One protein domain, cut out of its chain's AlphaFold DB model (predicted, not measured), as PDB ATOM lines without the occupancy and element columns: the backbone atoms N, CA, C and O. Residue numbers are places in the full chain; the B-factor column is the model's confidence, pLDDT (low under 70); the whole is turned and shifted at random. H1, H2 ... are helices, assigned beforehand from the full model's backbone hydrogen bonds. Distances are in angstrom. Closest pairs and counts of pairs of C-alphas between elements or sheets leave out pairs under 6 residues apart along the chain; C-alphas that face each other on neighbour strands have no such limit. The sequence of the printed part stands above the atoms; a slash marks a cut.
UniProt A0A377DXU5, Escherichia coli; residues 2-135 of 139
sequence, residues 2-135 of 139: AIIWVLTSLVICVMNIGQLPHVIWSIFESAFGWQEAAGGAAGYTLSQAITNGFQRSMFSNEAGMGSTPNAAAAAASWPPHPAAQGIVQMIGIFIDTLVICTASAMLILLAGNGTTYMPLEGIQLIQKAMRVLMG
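What this domain is: This is residues 2 to 135 of the 139 residues of a protein of Escherichia coli (UniProt A0A377DXU5). One long helix, H6, is the spine of this model: H1 and H7 pack on its later part, H2 sets off from the same region as an arm, and H5 folds back against its beginning. H2, the small H3 and H4 make a V beside the spine, with H3 at its point and the far end of H4 meeting H6 near its middle. The printed part has 134 residues with seven named helices, H1 to H7 in chain order, and no named strand; its class is all helix. It is loose, with a radius of gyration of the C-alphas of 18.1 A, and spans 52 by 40 by 25 A.

How they stand to each other: Start at the hub, H6, residues 82 to 111, which touches five other helices. H7, residues 123 to 133, touches its residues 104 to 111 at a steep tilt of 55 degrees, the same way; the closest C-alphas, of Ala 111 and Ala 129, are 5.0 A apart. H1, residues 2 to 15, touches residues 99 to 107 of H6 at a tilt of 36 degrees, only just steep, the same way; the closest C-alphas are those of Ser 9 and Ala 103, 5.9 A. Look next at H2, residues 20 to 32: its residues 20 to 23 touch H6, about perpendicular, but only just, at 70.1 degrees, with C-alphas of Val 23 and Leu 109 closest at 6.4 A. H4, residues 40 to 61, touches H6 with residues 57 to 61, at a steep tilt of 51 degrees, opposite ways; the closest C-alphas, of Asn 61 and Ile 93, are 5.5 A apart. H3, residues 34 to 37, and H4 touch only at the corner, the C-alphas of Glu 36 and Ala 42 closest at 4.9 A. H5, residues 68 to 74, and H6 form a helical hairpin and only just touch, with 3 pairs of C-alphas within 8 A, the closest those of Ala 72 and Gln 85, 6.1 A. H2 and H4 are near each other; H1 and H4 are apart. The helix packing is mostly crossed, with steep or perpendicular tilts. Every O i to N i+4 pair is within hydrogen-bond range in H1, H2, H4, H5 and H7; in H6 24 of 26 are, and H3 is too short for such a pair.

Where its parts are: Find C-alpha 82 at (15.419, -49.435, -22.427); from there H6 runs 42.7 A to C-alpha 111 at (14.439, -48.084, 20.215). H4 covers 31.6 A, H1 20.0 A, H2 18.6 A and H7 15.4 A, ending at C-alpha 133, (20.359, -48.584, 21.143); H5 and H3 are shorter.

The domain as a whole: The C-alphas of Pro 80 and Thr 116 are the farthest apart, 53.9 A. The printed part has no cut, and the link from H6 to H7, 11 residues, is long. Residues 51 to 56 of H4 stand free. Confidence is under 70 at residues 33 to 44, 63 to 64, 112 to 121 and 135.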
ATOM      1  N   ALA A   2      25.080 -45.603   1.851       77.75
ATOM      2  CA  ALA A   2      24.218 -46.782   2.035       77.75
ATOM      3  C   ALA A   2      24.912 -47.983   2.713       77.75
ATOM      4  O   ALA A   2      24.397 -48.509   3.688       77.75
ATOM      5  N   ILE A   3      26.115 -48.365   2.264       84.69
ATOM      6  CA  ILE A   3      26.860 -49.503   2.840       84.69
ATOM      7  C   ILE A   3      27.148 -49.300   4.335       84.69
ATOM      8  O   ILE A   3      26.870 -50.178   5.140       84.69
ATOM      9  N   ILE A   4      27.663 -48.125   4.715       86.75
ATOM     10  CA  ILE A   4      27.969 -47.795   6.116       86.75
ATOM     11  C   ILE A   4      26.685 -47.819   6.954       86.75
ATOM     12  O   ILE A   4      26.681 -48.366   8.049       86.75
ATOM     13  N   TRP A   5      25.583 -47.282   6.422       84.75
ATOM     14  CA  TRP A   5      24.292 -47.270   7.111       84.75
ATOM     15  C   TRP A   5      23.754 -48.676   7.382       84.75
ATOM     16  O   TRP A   5      23.386 -48.996   8.512       84.75
ATOM     17  N   VAL A   6      23.748 -49.524   6.352       85.12
ATOM     18  CA  VAL A   6      23.260 -50.904   6.445       85.12
ATOM     19  C   VAL A   6      24.127 -51.717   7.402       85.12
ATOM     20  O   VAL A   6      23.583 -52.438   8.231       85.12
ATOM     21  N   LEU A   7      25.455 -51.559   7.356       86.81
ATOM     22  CA  LEU A   7      26.362 -52.235   8.288       86.81
ATOM     23  C   LEU A   7      26.110 -51.814   9.739       86.81
ATOM     24  O   LEU A   7      25.963 -52.677  10.602       86.81
ATOM     25  N   THR A   8      26.006 -50.512  10.012       84.69
ATOM     26  CA  THR A   8      25.728 -50.008  11.365       84.69
ATOM     27  C   THR A   8      24.373 -50.496  11.876       84.69
ATOM     28  O   THR A   8      24.278 -50.965  13.010       84.69
ATOM     29  N   SER A   9      23.330 -50.443  11.041       83.69
ATOM     30  CA  SER A   9      22.005 -50.963  11.399       83.69
ATOM     31  C   SER A   9      22.049 -52.465  11.691       83.69
ATOM     32  O   SER A   9      21.516 -52.910  12.704       83.69
ATOM     33  N   LEU A  10      22.758 -53.243  10.868       85.81
ATOM     34  CA  LEU A  10      22.893 -54.685  11.051       85.81
ATOM     35  C   LEU A  10      23.617 -55.027  12.357       85.81
ATOM     36  O   LEU A  10      23.149 -55.896  13.089       85.81
ATOM     37  N   VAL A  11      24.698 -54.318  12.696       86.75
ATOM     38  CA  VAL A  11      25.396 -54.486  13.984       86.75
ATOM     39  C   VAL A  11      24.445 -54.226  15.154       86.75
ATOM     40  O   VAL A  11      24.355 -55.051  16.060       86.75
ATOM     41  N   ILE A  12      23.678 -53.133  15.115       83.81
ATOM     42  CA  ILE A  12      22.719 -52.793  16.177       83.81
ATOM     43  C   ILE A  12      21.603 -53.848  16.287       83.81
ATOM     44  O   ILE A  12      21.231 -54.238  17.397       83.81
ATOM     45  N   CYS A  13      21.098 -54.345  15.157       83.94
ATOM     46  CA  CYS A  13      20.103 -55.416  15.112       83.94
ATOM     47  C   CYS A  13      20.637 -56.726  15.712       83.94
ATOM     48  O   CYS A  13      19.936 -57.367  16.493       83.94
ATOM     49  N   VAL A  14      21.882 -57.107  15.404       83.88
ATOM     50  CA  VAL A  14      22.529 -58.302  15.976       83.88
ATOM     51  C   VAL A  14      22.745 -58.145  17.482       83.88
ATOM     52  O   VAL A  14      22.480 -59.080  18.237       83.88
ATOM     53  N   MET A  15      23.150 -56.961  17.947       81.56
ATOM     54  CA  MET A  15      23.300 -56.679  19.381       81.56
ATOM     55  C   MET A  15      21.980 -56.795  20.157       81.56
ATOM     56  O   MET A  15      21.991 -57.116  21.341       81.56
ATOM     57  N   ASN A  16      20.844 -56.574  19.493       80.38
ATOM     58  CA  ASN A  16      19.509 -56.615  20.093       80.38
ATOM     59  C   ASN A  16      18.653 -57.771  19.548       80.38
ATOM     60  O   ASN A  16      17.423 -57.681  19.499       80.38
ATOM     61  N   ILE A  17      19.288 -58.881  19.160       79.62
ATOM     62  CA  ILE A  17      18.614 -60.001  18.487       79.62
ATOM     63  C   ILE A  17      17.469 -60.623  19.295       79.62
ATOM     64  O   ILE A  17      16.516 -61.134  18.715       79.62
ATOM     65  N   GLY A  18      17.503 -60.523  20.626       81.06
ATOM     66  CA  GLY A  18      16.411 -60.993  21.483       81.06
ATOM     67  C   GLY A  18      15.100 -60.215  21.308       81.06
ATOM     68  O   GLY A  18      14.032 -60.769  21.544       81.06
ATOM     69  N   GLN A  19      15.159 -58.956  20.865       79.88
ATOM     70  CA  GLN A  19      13.980 -58.101  20.676       79.88
ATOM     71  C   GLN A  19      13.476 -58.092  19.223       79.88
ATOM     72  O   GLN A  19      12.338 -57.702  18.964       79.88
ATOM     73  N   LEU A  20      14.288 -58.578  18.276       81.88
ATOM     74  CA  LEU A  20      13.952 -58.643  16.849       81.88
ATOM     75  C   LEU A  20      12.621 -59.366  16.557       81.88
ATOM     76  O   LEU A  20      11.807 -58.804  15.818       81.88
ATOM     77  N   PRO A  21      12.346 -60.558  17.128       82.12
ATOM     78  CA  PRO A  21      11.091 -61.266  16.878       82.12
ATOM     79  C   PRO A  21       9.858 -60.470  17.316       82.12
ATOM     80  O   PRO A  21       8.848 -60.470  16.617       82.12
ATOM     81  N   HIS A  22       9.951 -59.750  18.438       82.56
ATOM     82  CA  HIS A  22       8.859 -58.913  18.934       82.56
ATOM     83  C   HIS A  22       8.612 -57.716  18.010       82.56
ATOM     84  O   HIS A  22       7.459 -57.400  17.715       82.56
ATOM     85  N   VAL A  23       9.672 -57.064  17.524       83.19
ATOM     86  CA  VAL A  23       9.539 -55.954  16.568       83.19
ATOM     87  C   VAL A  23       8.839 -56.430  15.298       83.19
ATOM     88  O   VAL A  23       7.872 -55.809  14.864       83.19
ATOM     89  N   ILE A  24       9.258 -57.568  14.742       84.81
ATOM     90  CA  ILE A  24       8.620 -58.143  13.551       84.81
ATOM     91  C   ILE A  24       7.145 -58.456  13.827       84.81
ATOM     92  O   ILE A  24       6.293 -58.089  13.022       84.81
ATOM     93  N   TRP A  25       6.827 -59.065  14.972       83.62
ATOM     94  CA  TRP A  25       5.439 -59.347  15.347       83.62
ATOM     95  C   TRP A  25       4.587 -58.076  15.428       83.62
ATOM     96  O   TRP A  25       3.506 -58.039  14.849       83.62
ATOM     97  N   SER A  26       5.106 -57.012  16.049       81.81
ATOM     98  CA  SER A  26       4.397 -55.729  16.148       81.81
ATOM     99  C   SER A  26       4.101 -55.110  14.779       81.81
ATOM    100  O   SER A  26       3.022 -54.563  14.581       81.81
ATOM    101  N   ILE A  27       4.999 -55.266  13.797       83.69
ATOM    102  CA  ILE A  27       4.758 -54.810  12.419       83.69
ATOM    103  C   ILE A  27       3.573 -55.563  11.806       83.69
ATOM    104  O   ILE A  27       2.698 -54.936  11.215       83.69
ATOM    105  N   PHE A  28       3.525 -56.892  11.940       82.94
ATOM    106  CA  PHE A  28       2.418 -57.692  11.404       82.94
ATOM    107  C   PHE A  28       1.099 -57.409  12.125       82.94
ATOM    108  O   PHE A  28       0.065 -57.300  11.467       82.94
ATOM    109  N   GLU A  29       1.129 -57.253  13.446       80.75
ATOM    110  CA  GLU A  29      -0.051 -56.936  14.249       80.75
ATOM    111  C   GLU A  29      -0.608 -55.550  13.911       80.75
ATOM    112  O   GLU A  29      -1.801 -55.428  13.662       80.75
ATOM    113  N   SER A  30       0.238 -54.523  13.789       76.12
ATOM    114  CA  SER A  30      -0.204 -53.183  13.379       76.12
ATOM    115  C   SER A  30      -0.617 -53.105  11.904       76.12
ATOM    116  O   SER A  30      -1.446 -52.277  11.540       76.12
ATOM    117  N   ALA A  31      -0.058 -53.947  11.027       75.50
ATOM    118  CA  ALA A  31      -0.414 -53.955   9.605       75.50
ATOM    119  C   ALA A  31      -1.708 -54.734   9.304       75.50
ATOM    120  O   ALA A  31      -2.453 -54.352   8.401       75.50
ATOM    121  N   PHE A  32      -1.971 -55.825  10.033       73.19
ATOM    122  CA  PHE A  32      -3.103 -56.738   9.803       73.19
ATOM    123  C   PHE A  32      -4.086 -56.814  10.983       73.19
ATOM    124  O   PHE A  32      -4.960 -57.683  11.000       73.19
ATOM    125  N   GLY A  33      -3.962 -55.937  11.977       65.25
ATOM    126  CA  GLY A  33      -4.794 -55.907  13.176       65.25
ATOM    127  C   GLY A  33      -6.260 -55.613  12.864       65.25
ATOM    128  O   GLY A  33      -6.685 -54.464  12.774       65.25
ATOM    129  N   TRP A  34      -7.077 -56.663  12.758       52.91
ATOM    130  CA  TRP A  34      -8.526 -56.560  12.529       52.91
ATOM    131  C   TRP A  34      -9.279 -55.857  13.674       52.91
ATOM    132  O   TRP A  34     -10.373 -55.337  13.458       52.91
ATOM    133  N   GLN A  35      -8.683 -55.783  14.871       55.06
ATOM    134  CA  GLN A  35      -9.239 -55.073  16.026       55.06
ATOM    135  C   GLN A  35      -9.285 -53.545  15.806       55.06
ATOM    136  O   GLN A  35     -10.191 -52.877  16.302       55.06
ATOM    137  N   GLU A  36      -8.345 -52.997  15.028       53.66
ATOM    138  CA  GLU A  36      -8.255 -51.568  14.691       53.66
ATOM    139  C   GLU A  36      -9.126 -51.208  13.471       53.66
ATOM    140  O   GLU A  36      -9.605 -50.084  13.339       53.66
ATOM    141  N   ALA A  37      -9.424 -52.179  12.604       53.25
ATOM    142  CA  ALA A  37     -10.245 -51.973  11.410       53.25
ATOM    143  C   ALA A  37     -11.754 -51.809  11.703       53.25
ATOM    144  O   ALA A  37     -12.480 -51.244  10.885       53.25
ATOM    145  N   ALA A  38     -12.246 -52.282  12.854       58.66
ATOM    146  CA  ALA A  38     -13.681 -52.305  13.166       58.66
ATOM    147  C   ALA A  38     -14.223 -51.014  13.822       58.66
ATOM    148  O   ALA A  38     -15.438 -50.814  13.867       58.66
ATOM    149  N   GLY A  39     -13.359 -50.124  14.328       60.31
ATOM    150  CA  GLY A  39     -13.761 -48.882  15.000       60.31
ATOM    151  C   GLY A  39     -13.417 -47.644  14.171       60.31
ATOM    152  O   GLY A  39     -12.256 -47.437  13.843       60.31
ATOM    153  N   GLY A  40     -14.389 -46.778  13.864       62.59
ATOM    154  CA  GLY A  40     -14.207 -45.621  12.964       62.59
ATOM    155  C   GLY A  40     -13.035 -44.670  13.288       62.59
ATOM    156  O   GLY A  40     -12.491 -44.057  12.375       62.59
ATOM    157  N   ALA A  41     -12.592 -44.581  14.549       65.06
ATOM    158  CA  ALA A  41     -11.393 -43.825  14.931       65.06
ATOM    159  C   ALA A  41     -10.077 -44.551  14.577       65.06
ATOM    160  O   ALA A  41      -9.121 -43.913  14.145       65.06
ATOM    161  N   ALA A  42     -10.042 -45.876  14.707       65.38
ATOM    162  CA  ALA A  42      -8.873 -46.699  14.406       65.38
ATOM    163  C   ALA A  42      -8.743 -46.996  12.892       65.38
ATOM    164  O   ALA A  42      -7.642 -47.018  12.343       65.38
ATOM    165  N   GLY A  43      -9.864 -47.055  12.163       65.81
ATOM    166  CA  GLY A  43      -9.855 -47.045  10.695       65.81
ATOM    167  C   GLY A  43      -9.286 -45.743  10.110       65.81
ATOM    168  O   GLY A  43      -8.579 -45.768   9.101       65.81
ATOM    169  N   TYR A  44      -9.530 -44.600  10.765       68.50
ATOM    170  CA  TYR A  44      -8.940 -43.316  10.379       68.50
ATOM    171  C   TYR A  44      -7.420 -43.292  10.595       68.50
ATOM    172  O   TYR A  44      -6.691 -42.858   9.702       68.50
ATOM    173  N   THR A  45      -6.922 -43.813  11.723       71.12
ATOM    174  CA  THR A  45      -5.473 -43.906  11.976       71.12
ATOM    175  C   THR A  45      -4.783 -44.889  11.034       71.12
ATOM    176  O   THR A  45      -3.694 -44.586  10.553       71.12
ATOM    177  N   LEU A  46      -5.422 -46.013  10.697       74.06
ATOM    178  CA  LEU A  46      -4.898 -46.956   9.706       74.06
ATOM    179  C   LEU A  46      -4.830 -46.320   8.311       74.06
ATOM    180  O   LEU A  46      -3.798 -46.382   7.646       74.06
ATOM    181  N   SER A  47      -5.900 -45.645   7.884       73.38
ATOM    182  CA  SER A  47      -5.930 -44.922   6.607       73.38
ATOM    183  C   SER A  47      -4.858 -43.826   6.540       73.38
ATOM    184  O   SER A  47      -4.166 -43.689   5.527       73.38
ATOM    185  N   GLN A  48      -4.644 -43.091   7.636       78.00
ATOM    186  CA  GLN A  48      -3.546 -42.130   7.742       78.00
ATOM    187  C   GLN A  48      -2.173 -42.803   7.688       78.00
ATOM    188  O   GLN A  48      -1.300 -42.316   6.974       78.00
ATOM    189  N   ALA A  49      -1.961 -43.908   8.406       77.12
ATOM    190  CA  ALA A  49      -0.692 -44.635   8.395       77.12
ATOM    191  C   ALA A  49      -0.351 -45.139   6.986       77.12
ATOM    192  O   ALA A  49       0.769 -44.942   6.515       77.12
ATOM    193  N   ILE A  50      -1.339 -45.698   6.283       80.94
ATOM    194  CA  ILE A  50      -1.212 -46.133   4.891       80.94
ATOM    195  C   ILE A  50      -0.889 -44.940   3.983       80.94
ATOM    196  O   ILE A  50       0.082 -44.985   3.230       80.94
ATOM    197  N   THR A  51      -1.657 -43.852   4.076       81.56
ATOM    198  CA  THR A  51      -1.465 -42.656   3.237       81.56
ATOM    199  C   THR A  51      -0.090 -42.025   3.461       81.56
ATOM    200  O   THR A  51       0.628 -41.749   2.502       81.56
ATOM    201  N   ASN A  52       0.320 -41.857   4.721       81.88
ATOM    202  CA  ASN A  52       1.636 -41.332   5.086       81.88
ATOM    203  C   ASN A  52       2.766 -42.273   4.642       81.88
ATOM    204  O   ASN A  52       3.820 -41.808   4.206       81.88
ATOM    205  N   GLY A  53       2.549 -43.590   4.720       80.38
ATOM    206  CA  GLY A  53       3.479 -44.602   4.225       80.38
ATOM    207  C   GLY A  53       3.674 -44.517   2.712       80.38
ATOM    208  O   GLY A  53       4.811 -44.459   2.245       80.38
ATOM    209  N   PHE A  54       2.581 -44.422   1.948       80.31
ATOM    210  CA  PHE A  54       2.633 -44.234   0.496       80.31
ATOM    211  C   PHE A  54       3.332 -42.934   0.111       80.31
ATOM    212  O   PHE A  54       4.240 -42.960  -0.717       80.31
ATOM    213  N   GLN A  55       2.972 -41.816   0.747       80.31
ATOM    214  CA  GLN A  55       3.610 -40.525   0.483       80.31
ATOM    215  C   GLN A  55       5.118 -40.590   0.737       80.31
ATOM    216  O   GLN A  55       5.904 -40.242  -0.140       80.31
ATOM    217  N   ARG A  56       5.546 -41.092   1.903       80.50
ATOM    218  CA  ARG A  56       6.977 -41.220   2.221       80.50
ATOM    219  C   ARG A  56       7.711 -42.171   1.279       80.50
ATOM    220  O   ARG A  56       8.840 -41.867   0.909       80.50
ATOM    221  N   SER A  57       7.082 -43.275   0.877       77.81
ATOM    222  CA  SER A  57       7.656 -44.213  -0.096       77.81
ATOM    223  C   SER A  57       7.913 -43.526  -1.440       77.81
ATOM    224  O   SER A  57       9.042 -43.555  -1.924       77.81
ATOM    225  N   MET A  58       6.922 -42.800  -1.973       76.19
ATOM    226  CA  MET A  58       7.052 -42.055  -3.235       76.19
ATOM    227  C   MET A  58       8.129 -40.961  -3.181       76.19
ATOM    228  O   MET A  58       8.800 -40.719  -4.181       76.19
ATOM    229  N   PHE A  59       8.322 -40.314  -2.027       75.69
ATOM    230  CA  PHE A  59       9.391 -39.327  -1.845       75.69
ATOM    231  C   PHE A  59      10.782 -39.951  -1.655       75.69
ATOM    232  O   PHE A  59      11.768 -39.286  -1.964       75.69
ATOM    233  N   SER A  60      10.884 -41.186  -1.153       71.00
ATOM    234  CA  SER A  60      12.173 -41.867  -0.937       71.00
ATOM    235  C   SER A  60      12.722 -42.483  -2.222       71.00
ATOM    236  O   SER A  60      13.894 -42.303  -2.541       71.00
ATOM    237  N   ASN A  61      11.864 -43.174  -2.981       74.19
ATOM    238  CA  ASN A  61      12.284 -43.970  -4.136       74.19
ATOM    239  C   ASN A  61      11.901 -43.365  -5.499       74.19
ATOM    240  O   ASN A  61      12.201 -43.967  -6.529       74.19
ATOM    241  N   GLU A  62      11.225 -42.208  -5.512       74.06
ATOM    242  CA  GLU A  62      10.711 -41.530  -6.715       74.06
ATOM    243  C   GLU A  62       9.811 -42.405  -7.619       74.06
ATOM    244  O   GLU A  62       9.576 -42.088  -8.792       74.06
ATOM    245  N   ALA A  63       9.259 -43.506  -7.101       63.44
ATOM    246  CA  ALA A  63       8.418 -44.410  -7.873       63.44
ATOM    247  C   ALA A  63       7.140 -43.687  -8.327       63.44
ATOM    248  O   ALA A  63       6.346 -43.202  -7.523       63.44
ATOM    249  N   GLY A  64       6.947 -43.609  -9.647       65.56
ATOM    250  CA  GLY A  64       5.789 -42.950 -10.254       65.56
ATOM    251  C   GLY A  64       5.861 -41.418 -10.320       65.56
ATOM    252  O   GLY A  64       4.929 -40.816 -10.843       65.56
ATOM    253  N   MET A  65       6.952 -40.784  -9.863       70.12
ATOM    254  CA  MET A  65       7.164 -39.324  -9.965       70.12
ATOM    255  C   MET A  65       7.646 -38.865 -11.351       70.12
ATOM    256  O   MET A  65       7.570 -37.683 -11.676       70.12
ATOM    257  N   GLY A  66       8.147 -39.781 -12.186       71.12
ATOM    258  CA  GLY A  66       8.573 -39.479 -13.559       71.12
ATOM    259  C   GLY A  66       9.908 -38.726 -13.687       71.12
ATOM    260  O   GLY A  66      10.336 -38.465 -14.808       71.12
ATOM    261  N   SER A  67      10.604 -38.433 -12.581       75.19
ATOM    262  CA  SER A  67      11.947 -37.827 -12.550       75.19
ATOM    263  C   SER A  67      13.069 -38.829 -12.846       75.19
ATOM    264  O   SER A  67      14.008 -38.522 -13.581       75.19
ATOM    265  N   THR A  68      12.952 -40.057 -12.339       73.12
ATOM    266  CA  THR A  68      13.949 -41.134 -12.483       73.12
ATOM    267  C   THR A  68      14.283 -41.503 -13.944       73.12
ATOM    268  O   THR A  68      15.462 -41.721 -14.248       73.12
ATOM    269  N   PRO A  69      13.325 -41.516 -14.901       72.88
ATOM    270  CA  PRO A  69      13.608 -41.695 -16.328       72.88
ATOM    271  C   PRO A  69      14.585 -40.672 -16.924       72.88
ATOM    272  O   PRO A  69      15.320 -41.025 -17.841       72.88
ATOM    273  N   ASN A  70      14.652 -39.441 -16.400       77.81
ATOM    274  CA  ASN A  70      15.582 -38.418 -16.894       77.81
ATOM    275  C   ASN A  70      17.047 -38.808 -16.622       77.81
ATOM    276  O   ASN A  70      17.907 -38.687 -17.494       77.81
ATOM    277  N   ALA A  71      17.323 -39.359 -15.435       75.50
ATOM    278  CA  ALA A  71      18.646 -39.877 -15.092       75.50
ATOM    279  C   ALA A  71      19.004 -41.133 -15.906       75.50
ATOM    280  O   ALA A  71      20.140 -41.269 -16.357       75.50
ATOM    281  N   ALA A  72      18.039 -42.028 -16.156       73.00
ATOM    282  CA  ALA A  72      18.274 -43.192 -17.018       73.00
ATOM    283  C   ALA A  72      18.479 -42.834 -18.491       73.00
ATOM    284  O   ALA A  72      19.236 -43.523 -19.168       73.00
ATOM    285  N   ALA A  73      17.848 -41.766 -18.988       73.19
ATOM    286  CA  ALA A  73      18.056 -41.283 -20.351       73.19
ATOM    287  C   ALA A  73      19.486 -40.758 -20.570       73.19
ATOM    288  O   ALA A  73      20.033 -40.902 -21.660       73.19
ATOM    289  N   ALA A  74      20.108 -40.196 -19.529       79.31
ATOM    290  CA  ALA A  74      21.502 -39.751 -19.560       79.31
ATOM    291  C   ALA A  74      22.519 -40.896 -19.366       79.31
ATOM    292  O   ALA A  74      23.713 -40.706 -19.606       79.31
ATOM    293  N   ALA A  75      22.075 -42.078 -18.926       77.38
ATOM    294  CA  ALA A  75      22.944 -43.204 -18.612       77.38
ATOM    295  C   ALA A  75      23.103 -44.158 -19.806       77.38
ATOM    296  O   ALA A  75      22.134 -44.698 -20.346       77.38
ATOM    297  N   ALA A  76      24.351 -44.456 -20.173       78.44
ATOM    298  CA  ALA A  76      24.635 -45.518 -21.132       78.44
ATOM    299  C   ALA A  76      24.225 -46.877 -20.536       78.44
ATOM    300  O   ALA A  76      24.651 -47.234 -19.437       78.44
ATOM    301  N   SER A  77      23.384 -47.629 -21.250       76.25
ATOM    302  CA  SER A  77      23.030 -49.006 -20.882       76.25
ATOM    303  C   SER A  77      23.827 -50.007 -21.697       76.25
ATOM    304  O   SER A  77      24.074 -49.803 -22.886       76.25
ATOM    305  N   TRP A  78      24.184 -51.122 -21.064       75.38
ATOM    306  CA  TRP A  78      24.704 -52.295 -21.751       75.38
ATOM    307  C   TRP A  78      23.925 -53.538 -21.307       75.38
ATOM    308  O   TRP A  78      23.980 -53.881 -20.125       75.38
ATOM    309  N   PRO A  79      23.206 -54.227 -22.212       83.38
ATOM    310  CA  PRO A  79      22.963 -53.880 -23.619       83.38
ATOM    311  C   PRO A  79      22.175 -52.560 -23.775       83.38
ATOM    312  O   PRO A  79      21.405 -52.219 -22.875       83.38
ATOM    313  N   PRO A  80      22.340 -51.821 -24.893       80.62
ATOM    314  CA  PRO A  80      21.667 -50.543 -25.145       80.62
ATOM    315  C   PRO A  80      20.189 -50.775 -25.481       80.62
ATOM    316  O   PRO A  80      19.757 -50.717 -26.631       80.62
ATOM    317  N   HIS A  81      19.416 -51.107 -24.455       85.62
ATOM    318  CA  HIS A  81      17.998 -51.402 -24.543       85.62
ATOM    319  C   HIS A  81      17.288 -50.768 -23.340       85.62
ATOM    320  O   HIS A  81      17.767 -50.916 -22.213       85.62
ATOM    321  N   PRO A  82      16.128 -50.111 -23.520       81.38
ATOM    322  CA  PRO A  82      15.419 -49.435 -22.427       81.38
ATOM    323  C   PRO A  82      15.092 -50.369 -21.253       81.38
ATOM    324  O   PRO A  82      15.133 -49.951 -20.098       81.38
ATOM    325  N   ALA A  83      14.855 -51.658 -21.522       85.19
ATOM    326  CA  ALA A  83      14.644 -52.654 -20.468       85.19
ATOM    327  C   ALA A  83      15.857 -52.816 -19.530       85.19
ATOM    328  O   ALA A  83      15.665 -53.051 -18.342       85.19
ATOM    329  N   ALA A  84      17.091 -52.658 -20.025       83.19
ATOM    330  CA  ALA A  84      18.288 -52.758 -19.190       83.19
ATOM    331  C   ALA A  84      18.349 -51.614 -18.165       83.19
ATOM    332  O   ALA A  84      18.596 -51.868 -16.988       83.19
ATOM    333  N   GLN A  85      18.031 -50.377 -18.574       84.12
ATOM    334  CA  GLN A  85      17.922 -49.261 -17.625       84.12
ATOM    335  C   GLN A  85      16.739 -49.425 -16.666       84.12
ATOM    336  O   GLN A  85      16.873 -49.132 -15.480       84.12
ATOM    337  N   GLY A  86      15.607 -49.952 -17.145       83.62
ATOM    338  CA  GLY A  86      14.457 -50.252 -16.287       83.62
ATOM    339  C   GLY A  86      14.801 -51.235 -15.163       83.62
ATOM    340  O   GLY A  86      14.414 -51.022 -14.017       83.62
ATOM    341  N   ILE A  87      15.591 -52.275 -15.453       85.56
ATOM    342  CA  ILE A  87      16.050 -53.239 -14.439       85.56
ATOM    343  C   ILE A  87      16.957 -52.564 -13.405       85.56
ATOM    344  O   ILE A  87      16.767 -52.769 -12.208       85.56
ATOM    345  N   VAL A  88      17.905 -51.727 -13.839       84.75
ATOM    346  CA  VAL A  88      18.795 -50.996 -12.920       84.75
ATOM    347  C   VAL A  88      17.996 -50.067 -11.998       84.75
ATOM    348  O   VAL A  88      18.250 -50.036 -10.793       84.75
ATOM    349  N   GLN A  89      16.984 -49.370 -12.522       84.75
ATOM    350  CA  GLN A  89      16.096 -48.525 -11.715       84.75
ATOM    351  C   GLN A  89      15.259 -49.334 -10.716       84.75
ATOM    352  O   GLN A  89      15.163 -48.950  -9.552       84.75
ATOM    353  N   MET A  90      14.698 -50.475 -11.135       85.44
ATOM    354  CA  MET A  90      13.954 -51.360 -10.230       85.44
ATOM    355  C   MET A  90      14.839 -51.888  -9.095       85.44
ATOM    356  O   MET A  90      14.392 -51.942  -7.950       85.44
ATOM    357  N   ILE A  91      16.100 -52.227  -9.381       86.69
ATOM    358  CA  ILE A  91      17.075 -52.630  -8.355       86.69
ATOM    359  C   ILE A  91      17.355 -51.474  -7.386       86.69
ATOM    360  O   ILE A  91      17.444 -51.699  -6.181       86.69
ATOM    361  N   GLY A  92      17.448 -50.238  -7.883       86.12
ATOM    362  CA  GLY A  92      17.588 -49.049  -7.040       86.12
ATOM    363  C   GLY A  92      16.437 -48.901  -6.042       86.12
ATOM    364  O   GLY A  92      16.681 -48.774  -4.844       86.12
ATOM    365  N   ILE A  93      15.193 -49.016  -6.518       86.12
ATOM    366  CA  ILE A  93      13.986 -48.953  -5.675       86.12
ATOM    367  C   ILE A  93      13.963 -50.103  -4.659       86.12
ATOM    368  O   ILE A  93      13.648 -49.893  -3.488       86.12
ATOM    369  N   PHE A  94      14.336 -51.313  -5.085       86.31
ATOM    370  CA  PHE A  94      14.439 -52.476  -4.204       86.31
ATOM    371  C   PHE A  94      15.416 -52.222  -3.050       86.31
ATOM    372  O   PHE A  94      15.075 -52.447  -1.890       86.31
ATOM    373  N   ILE A  95      16.618 -51.723  -3.352       86.56
ATOM    374  CA  ILE A  95      17.634 -51.437  -2.333       86.56
ATOM    375  C   ILE A  95      17.161 -50.315  -1.404       86.56
ATOM    376  O   ILE A  95      17.280 -50.449  -0.186       86.56
ATOM    377  N   ASP A  96      16.601 -49.234  -1.944       85.56
ATOM    378  CA  ASP A  96      16.142 -48.112  -1.126       85.56
ATOM    379  C   ASP A  96      15.025 -48.540  -0.163       85.56
ATOM    380  O   ASP A  96      15.158 -48.421   1.054       85.56
ATOM    381  N   THR A  97      13.961 -49.149  -0.686       84.69
ATOM    382  CA  THR A  97      12.766 -49.445   0.110       84.69
ATOM    383  C   THR A  97      12.934 -50.670   1.011       84.69
ATOM    384  O   THR A  97      12.568 -50.613   2.184       84.69
ATOM    385  N   LEU A  98      13.487 -51.781   0.509       84.31
ATOM    386  CA  LEU A  98      13.556 -53.030   1.285       84.31
ATOM    387  C   LEU A  98      14.813 -53.158   2.136       84.31
ATOM    388  O   LEU A  98      14.808 -53.909   3.109       84.31
ATOM    389  N   VAL A  99      15.895 -52.464   1.783       86.38
ATOM    390  CA  VAL A  99      17.142 -52.545   2.550       86.38
ATOM    391  C   VAL A  99      17.307 -51.302   3.412       86.38
ATOM    392  O   VAL A  99      17.408 -51.419   4.631       86.38
ATOM    393  N   ILE A 100      17.307 -50.108   2.817       87.88
ATOM    394  CA  ILE A 100      17.659 -48.873   3.536       87.88
ATOM    395  C   ILE A 100      16.506 -48.390   4.427       87.88
ATOM    396  O   ILE A 100      16.718 -48.127   5.621       87.88
ATOM    397  N   CYS A 101      15.286 -48.296   3.894       86.69
ATOM    398  CA  CYS A 101      14.124 -47.871   4.678       86.69
ATOM    399  C   CYS A 101      13.789 -48.893   5.767       86.69
ATOM    400  O   CYS A 101      13.577 -48.500   6.914       86.69
ATOM    401  N   THR A 102      13.824 -50.194   5.458       85.25
ATOM    402  CA  THR A 102      13.609 -51.252   6.457       85.25
ATOM    403  C   THR A 102      14.668 -51.217   7.556       85.25
ATOM    404  O   THR A 102      14.309 -51.227   8.729       85.25
ATOM    405  N   ALA A 103      15.957 -51.073   7.226       86.12
ATOM    406  CA  ALA A 103      17.021 -50.919   8.225       86.12
ATOM    407  C   ALA A 103      16.781 -49.722   9.166       86.12
ATOM    408  O   ALA A 103      17.027 -49.807  10.370       86.12
ATOM    409  N   SER A 104      16.269 -48.614   8.628       86.19
ATOM    410  CA  SER A 104      15.941 -47.414   9.409       86.19
ATOM    411  C   SER A 104      14.701 -47.616  10.286       86.19
ATOM    412  O   SER A 104      14.707 -47.230  11.454       86.19
ATOM    413  N   ALA A 105      13.661 -48.264   9.756       84.12
ATOM    414  CA  ALA A 105      12.452 -48.604  10.505       84.12
ATOM    415  C   ALA A 105      12.761 -49.552  11.671       84.12
ATOM    416  O   ALA A 105      12.297 -49.315  12.784       84.12
ATOM    417  N   MET A 106      13.608 -50.560  11.450       83.44
ATOM    418  CA  MET A 106      14.030 -51.489  12.502       83.44
ATOM    419  C   MET A 106      14.748 -50.770  13.643       83.44
ATOM    420  O   MET A 106      14.438 -51.034  14.798       83.44
ATOM    421  N   LEU A 107      15.636 -49.814  13.352       83.75
ATOM    422  CA  LEU A 107      16.286 -49.005  14.392       83.75
ATOM    423  C   LEU A 107      15.278 -48.186  15.208       83.75
ATOM    424  O   LEU A 107      15.387 -48.110  16.428       83.75
ATOM    425  N   ILE A 108      14.291 -47.578  14.550       83.56
ATOM    426  CA  ILE A 108      13.272 -46.776  15.238       83.56
ATOM    427  C   ILE A 108      12.394 -47.665  16.127       83.56
ATOM    428  O   ILE A 108      12.180 -47.336  17.292       83.56
ATOM    429  N   LEU A 109      11.909 -48.791  15.597       82.88
ATOM    430  CA  LEU A 109      11.015 -49.696  16.322       82.88
ATOM    431  C   LEU A 109      11.722 -50.383  17.493       82.88
ATOM    432  O   LEU A 109      11.166 -50.473  18.582       82.88
ATOM    433  N   LEU A 110      12.976 -50.788  17.300       82.00
ATOM    434  CA  LEU A 110      13.795 -51.392  18.345       82.00
ATOM    435  C   LEU A 110      14.088 -50.406  19.491       82.00
ATOM    436  O   LEU A 110      14.090 -50.792  20.654       82.00
ATOM    437  N   ALA A 111      14.286 -49.117  19.189       77.00
ATOM    438  CA  ALA A 111      14.439 -48.084  20.215       77.00
ATOM    439  C   ALA A 111      13.116 -47.713  20.920       77.00
ATOM    440  O   ALA A 111      13.135 -47.127  22.004       77.00
ATOM    441  N   GLY A 112      11.975 -48.020  20.296       64.31
ATOM    442  CA  GLY A 112      10.637 -47.565  20.676       64.31
ATOM    443  C   GLY A 112       9.941 -48.361  21.781       64.31
ATOM    444  O   GLY A 112       8.896 -47.922  22.249       64.31
ATOM    445  N   ASN A 113      10.511 -49.467  22.269       55.28
ATOM    446  CA  ASN A 113       9.862 -50.309  23.286       55.28
ATOM    447  C   ASN A 113       9.813 -49.706  24.711       55.28
ATOM    448  O   ASN A 113       9.286 -50.346  25.618       55.28
ATOM    449  N   GLY A 114      10.338 -48.495  24.945       50.06
ATOM    450  CA  GLY A 114      10.374 -47.908  26.295       50.06
ATOM    451  C   GLY A 114      10.404 -46.382  26.403       50.06
ATOM    452  O   GLY A 114      10.576 -45.869  27.506       50.06
ATOM    453  N   THR A 115      10.259 -45.626  25.310       46.91
ATOM    454  CA  THR A 115      10.327 -44.155  25.377       46.91
ATOM    455  C   THR A 115       8.963 -43.512  25.176       46.91
ATOM    456  O   THR A 115       8.357 -43.682  24.121       46.91
ATOM    457  N   THR A 116       8.532 -42.705  26.148       47.88
ATOM    458  CA  THR A 116       7.392 -41.785  26.040       47.88
ATOM    459  C   THR A 116       7.459 -41.027  24.716       47.88
ATOM    460  O   THR A 116       8.489 -40.406  24.423       47.88
ATOM    461  N   TYR A 117       6.382 -41.101  23.928       50.69
ATOM    462  CA  TYR A 117       6.207 -40.404  22.655       50.69
ATOM    463  C   TYR A 117       6.489 -38.907  22.832       50.69
ATOM    464  O   TYR A 117       5.630 -38.127  23.229       50.69
ATOM    465  N   MET A 118       7.725 -38.499  22.569       52.28
ATOM    466  CA  MET A 118       8.038 -37.106  22.293       52.28
ATOM    467  C   MET A 118       7.806 -36.897  20.795       52.28
ATOM    468  O   MET A 118       8.150 -37.798  20.021       52.28
ATOM    469  N   PRO A 119       7.288 -35.738  20.364       57.78
ATOM    470  CA  PRO A 119       7.077 -35.433  18.955       57.78
ATOM    471  C   PRO A 119       8.421 -35.105  18.283       57.78
ATOM    472  O   PRO A 119       8.670 -33.975  17.876       57.78
ATOM    473  N   LEU A 120       9.342 -36.074  18.240       64.31
ATOM    474  CA  LEU A 120      10.548 -35.985  17.424       64.31
ATOM    475  C   LEU A 120      10.225 -36.553  16.047       64.31
ATOM    476  O   LEU A 120       9.830 -37.713  15.924       64.31
ATOM    477  N   GLU A 121      10.450 -35.750  15.014       68.69
ATOM    478  CA  GLU A 121      10.227 -36.137  13.626       68.69
ATOM    479  C   GLU A 121      11.545 -36.267  12.849       68.69
ATOM    480  O   GLU A 121      12.572 -35.661  13.171       68.69
ATOM    481  N   GLY A 122      11.513 -37.086  11.796       73.31
ATOM    482  CA  GLY A 122      12.596 -37.196  10.819       73.31
ATOM    483  C   GLY A 122      13.938 -37.632  11.416       73.31
ATOM    484  O   GLY A 122      14.030 -38.623  12.140       73.31
ATOM    485  N   ILE A 123      15.004 -36.896  11.084       79.31
ATOM    486  CA  ILE A 123      16.392 -37.245  11.440       79.31
ATOM    487  C   ILE A 123      16.602 -37.280  12.960       79.31
ATOM    488  O   ILE A 123      17.345 -38.128  13.459       79.31
ATOM    489  N   GLN A 124      15.930 -36.404  13.712       80.12
ATOM    490  CA  GLN A 124      16.089 -36.326  15.167       80.12
ATOM    491  C   GLN A 124      15.608 -37.607  15.862       80.12
ATOM    492  O   GLN A 124      16.206 -38.043  16.847       80.12
ATOM    493  N   LEU A 125      14.568 -38.248  15.318       81.19
ATOM    494  CA  LEU A 125      14.059 -39.520  15.825       81.19
ATOM    495  C   LEU A 125      15.091 -40.640  15.659       81.19
ATOM    496  O   LEU A 125      15.350 -41.384  16.601       81.19
ATOM    497  N   ILE A 126      15.731 -40.720  14.489       80.88
ATOM    498  CA  ILE A 126      16.763 -41.727  14.216       80.88
ATOM    499  C   ILE A 126      18.000 -41.495  15.091       80.88
ATOM    500  O   ILE A 126      18.547 -42.442  15.648       80.88
ATOM    501  N   GLN A 127      18.413 -40.240  15.282       81.25
ATOM    502  CA  GLN A 127      19.524 -39.907  16.178       81.25
ATOM    503  C   GLN A 127      19.235 -40.307  17.630       81.25
ATOM    504  O   GLN A 127      20.110 -40.850  18.307       81.25
ATOM    505  N   LYS A 128      18.006 -40.080  18.110       80.44
ATOM    506  CA  LYS A 128      17.576 -40.532  19.438       80.44
ATOM    507  C   LYS A 128      17.574 -42.059  19.527       80.44
ATOM    508  O   LYS A 128      18.126 -42.596  20.484       80.44
ATOM    509  N   ALA A 129      17.018 -42.744  18.529       80.00
ATOM    510  CA  ALA A 129      16.986 -44.204  18.472       80.00
ATOM    511  C   ALA A 129      18.397 -44.808  18.518       80.00
ATOM    512  O   ALA A 129      18.667 -45.713  19.305       80.00
ATOM    513  N   MET A 130      19.328 -44.239  17.752       79.56
ATOM    514  CA  MET A 130      20.734 -44.637  17.764       79.56
ATOM    515  C   MET A 130      21.391 -44.448  19.132       79.56
ATOM    516  O   MET A 130      22.098 -45.348  19.574       79.56
ATOM    517  N   ARG A 131      21.142 -43.330  19.832       78.06
ATOM    518  CA  ARG A 131      21.667 -43.123  21.197       78.06
ATOM    519  C   ARG A 131      21.121 -44.142  22.194       78.06
ATOM    520  O   ARG A 131      21.878 -44.639  23.016       78.06
ATOM    521  N   VAL A 132      19.828 -44.454  22.115       78.06
ATOM    522  CA  VAL A 132      19.186 -45.435  23.006       78.06
ATOM    523  C   VAL A 132      19.758 -46.834  22.770       78.06
ATOM    524  O   VAL A 132      20.120 -47.518  23.723       78.06
ATOM    525  N   LEU A 133      19.900 -47.242  21.508       77.62
ATOM    526  CA  LEU A 133      20.359 -48.584  21.143       77.62
ATOM    527  C   LEU A 133      21.865 -48.790  21.319       77.62
ATOM    528  O   LEU A 133      22.299 -49.898  21.625       77.62
ATOM    529  N   MET A 134      22.666 -47.738  21.146       71.31
ATOM    530  CA  MET A 134      24.109 -47.789  21.378       71.31
ATOM    531  C   MET A 134      24.497 -47.540  22.836       71.31
ATOM    532  O   MET A 134      25.686 -47.534  23.105       71.31
ATOM    533  N   GLY A 135      23.573 -47.390  23.790       59.28
ATOM    534  CA  GLY A 135      23.872 -46.982  25.176       59.28
ATOM    535  C   GLY A 135      24.919 -47.806  25.959       59.28
ATOM    536  O   GLY A 135      25.352 -47.359  27.014       59.28
TER     537      GLY A 135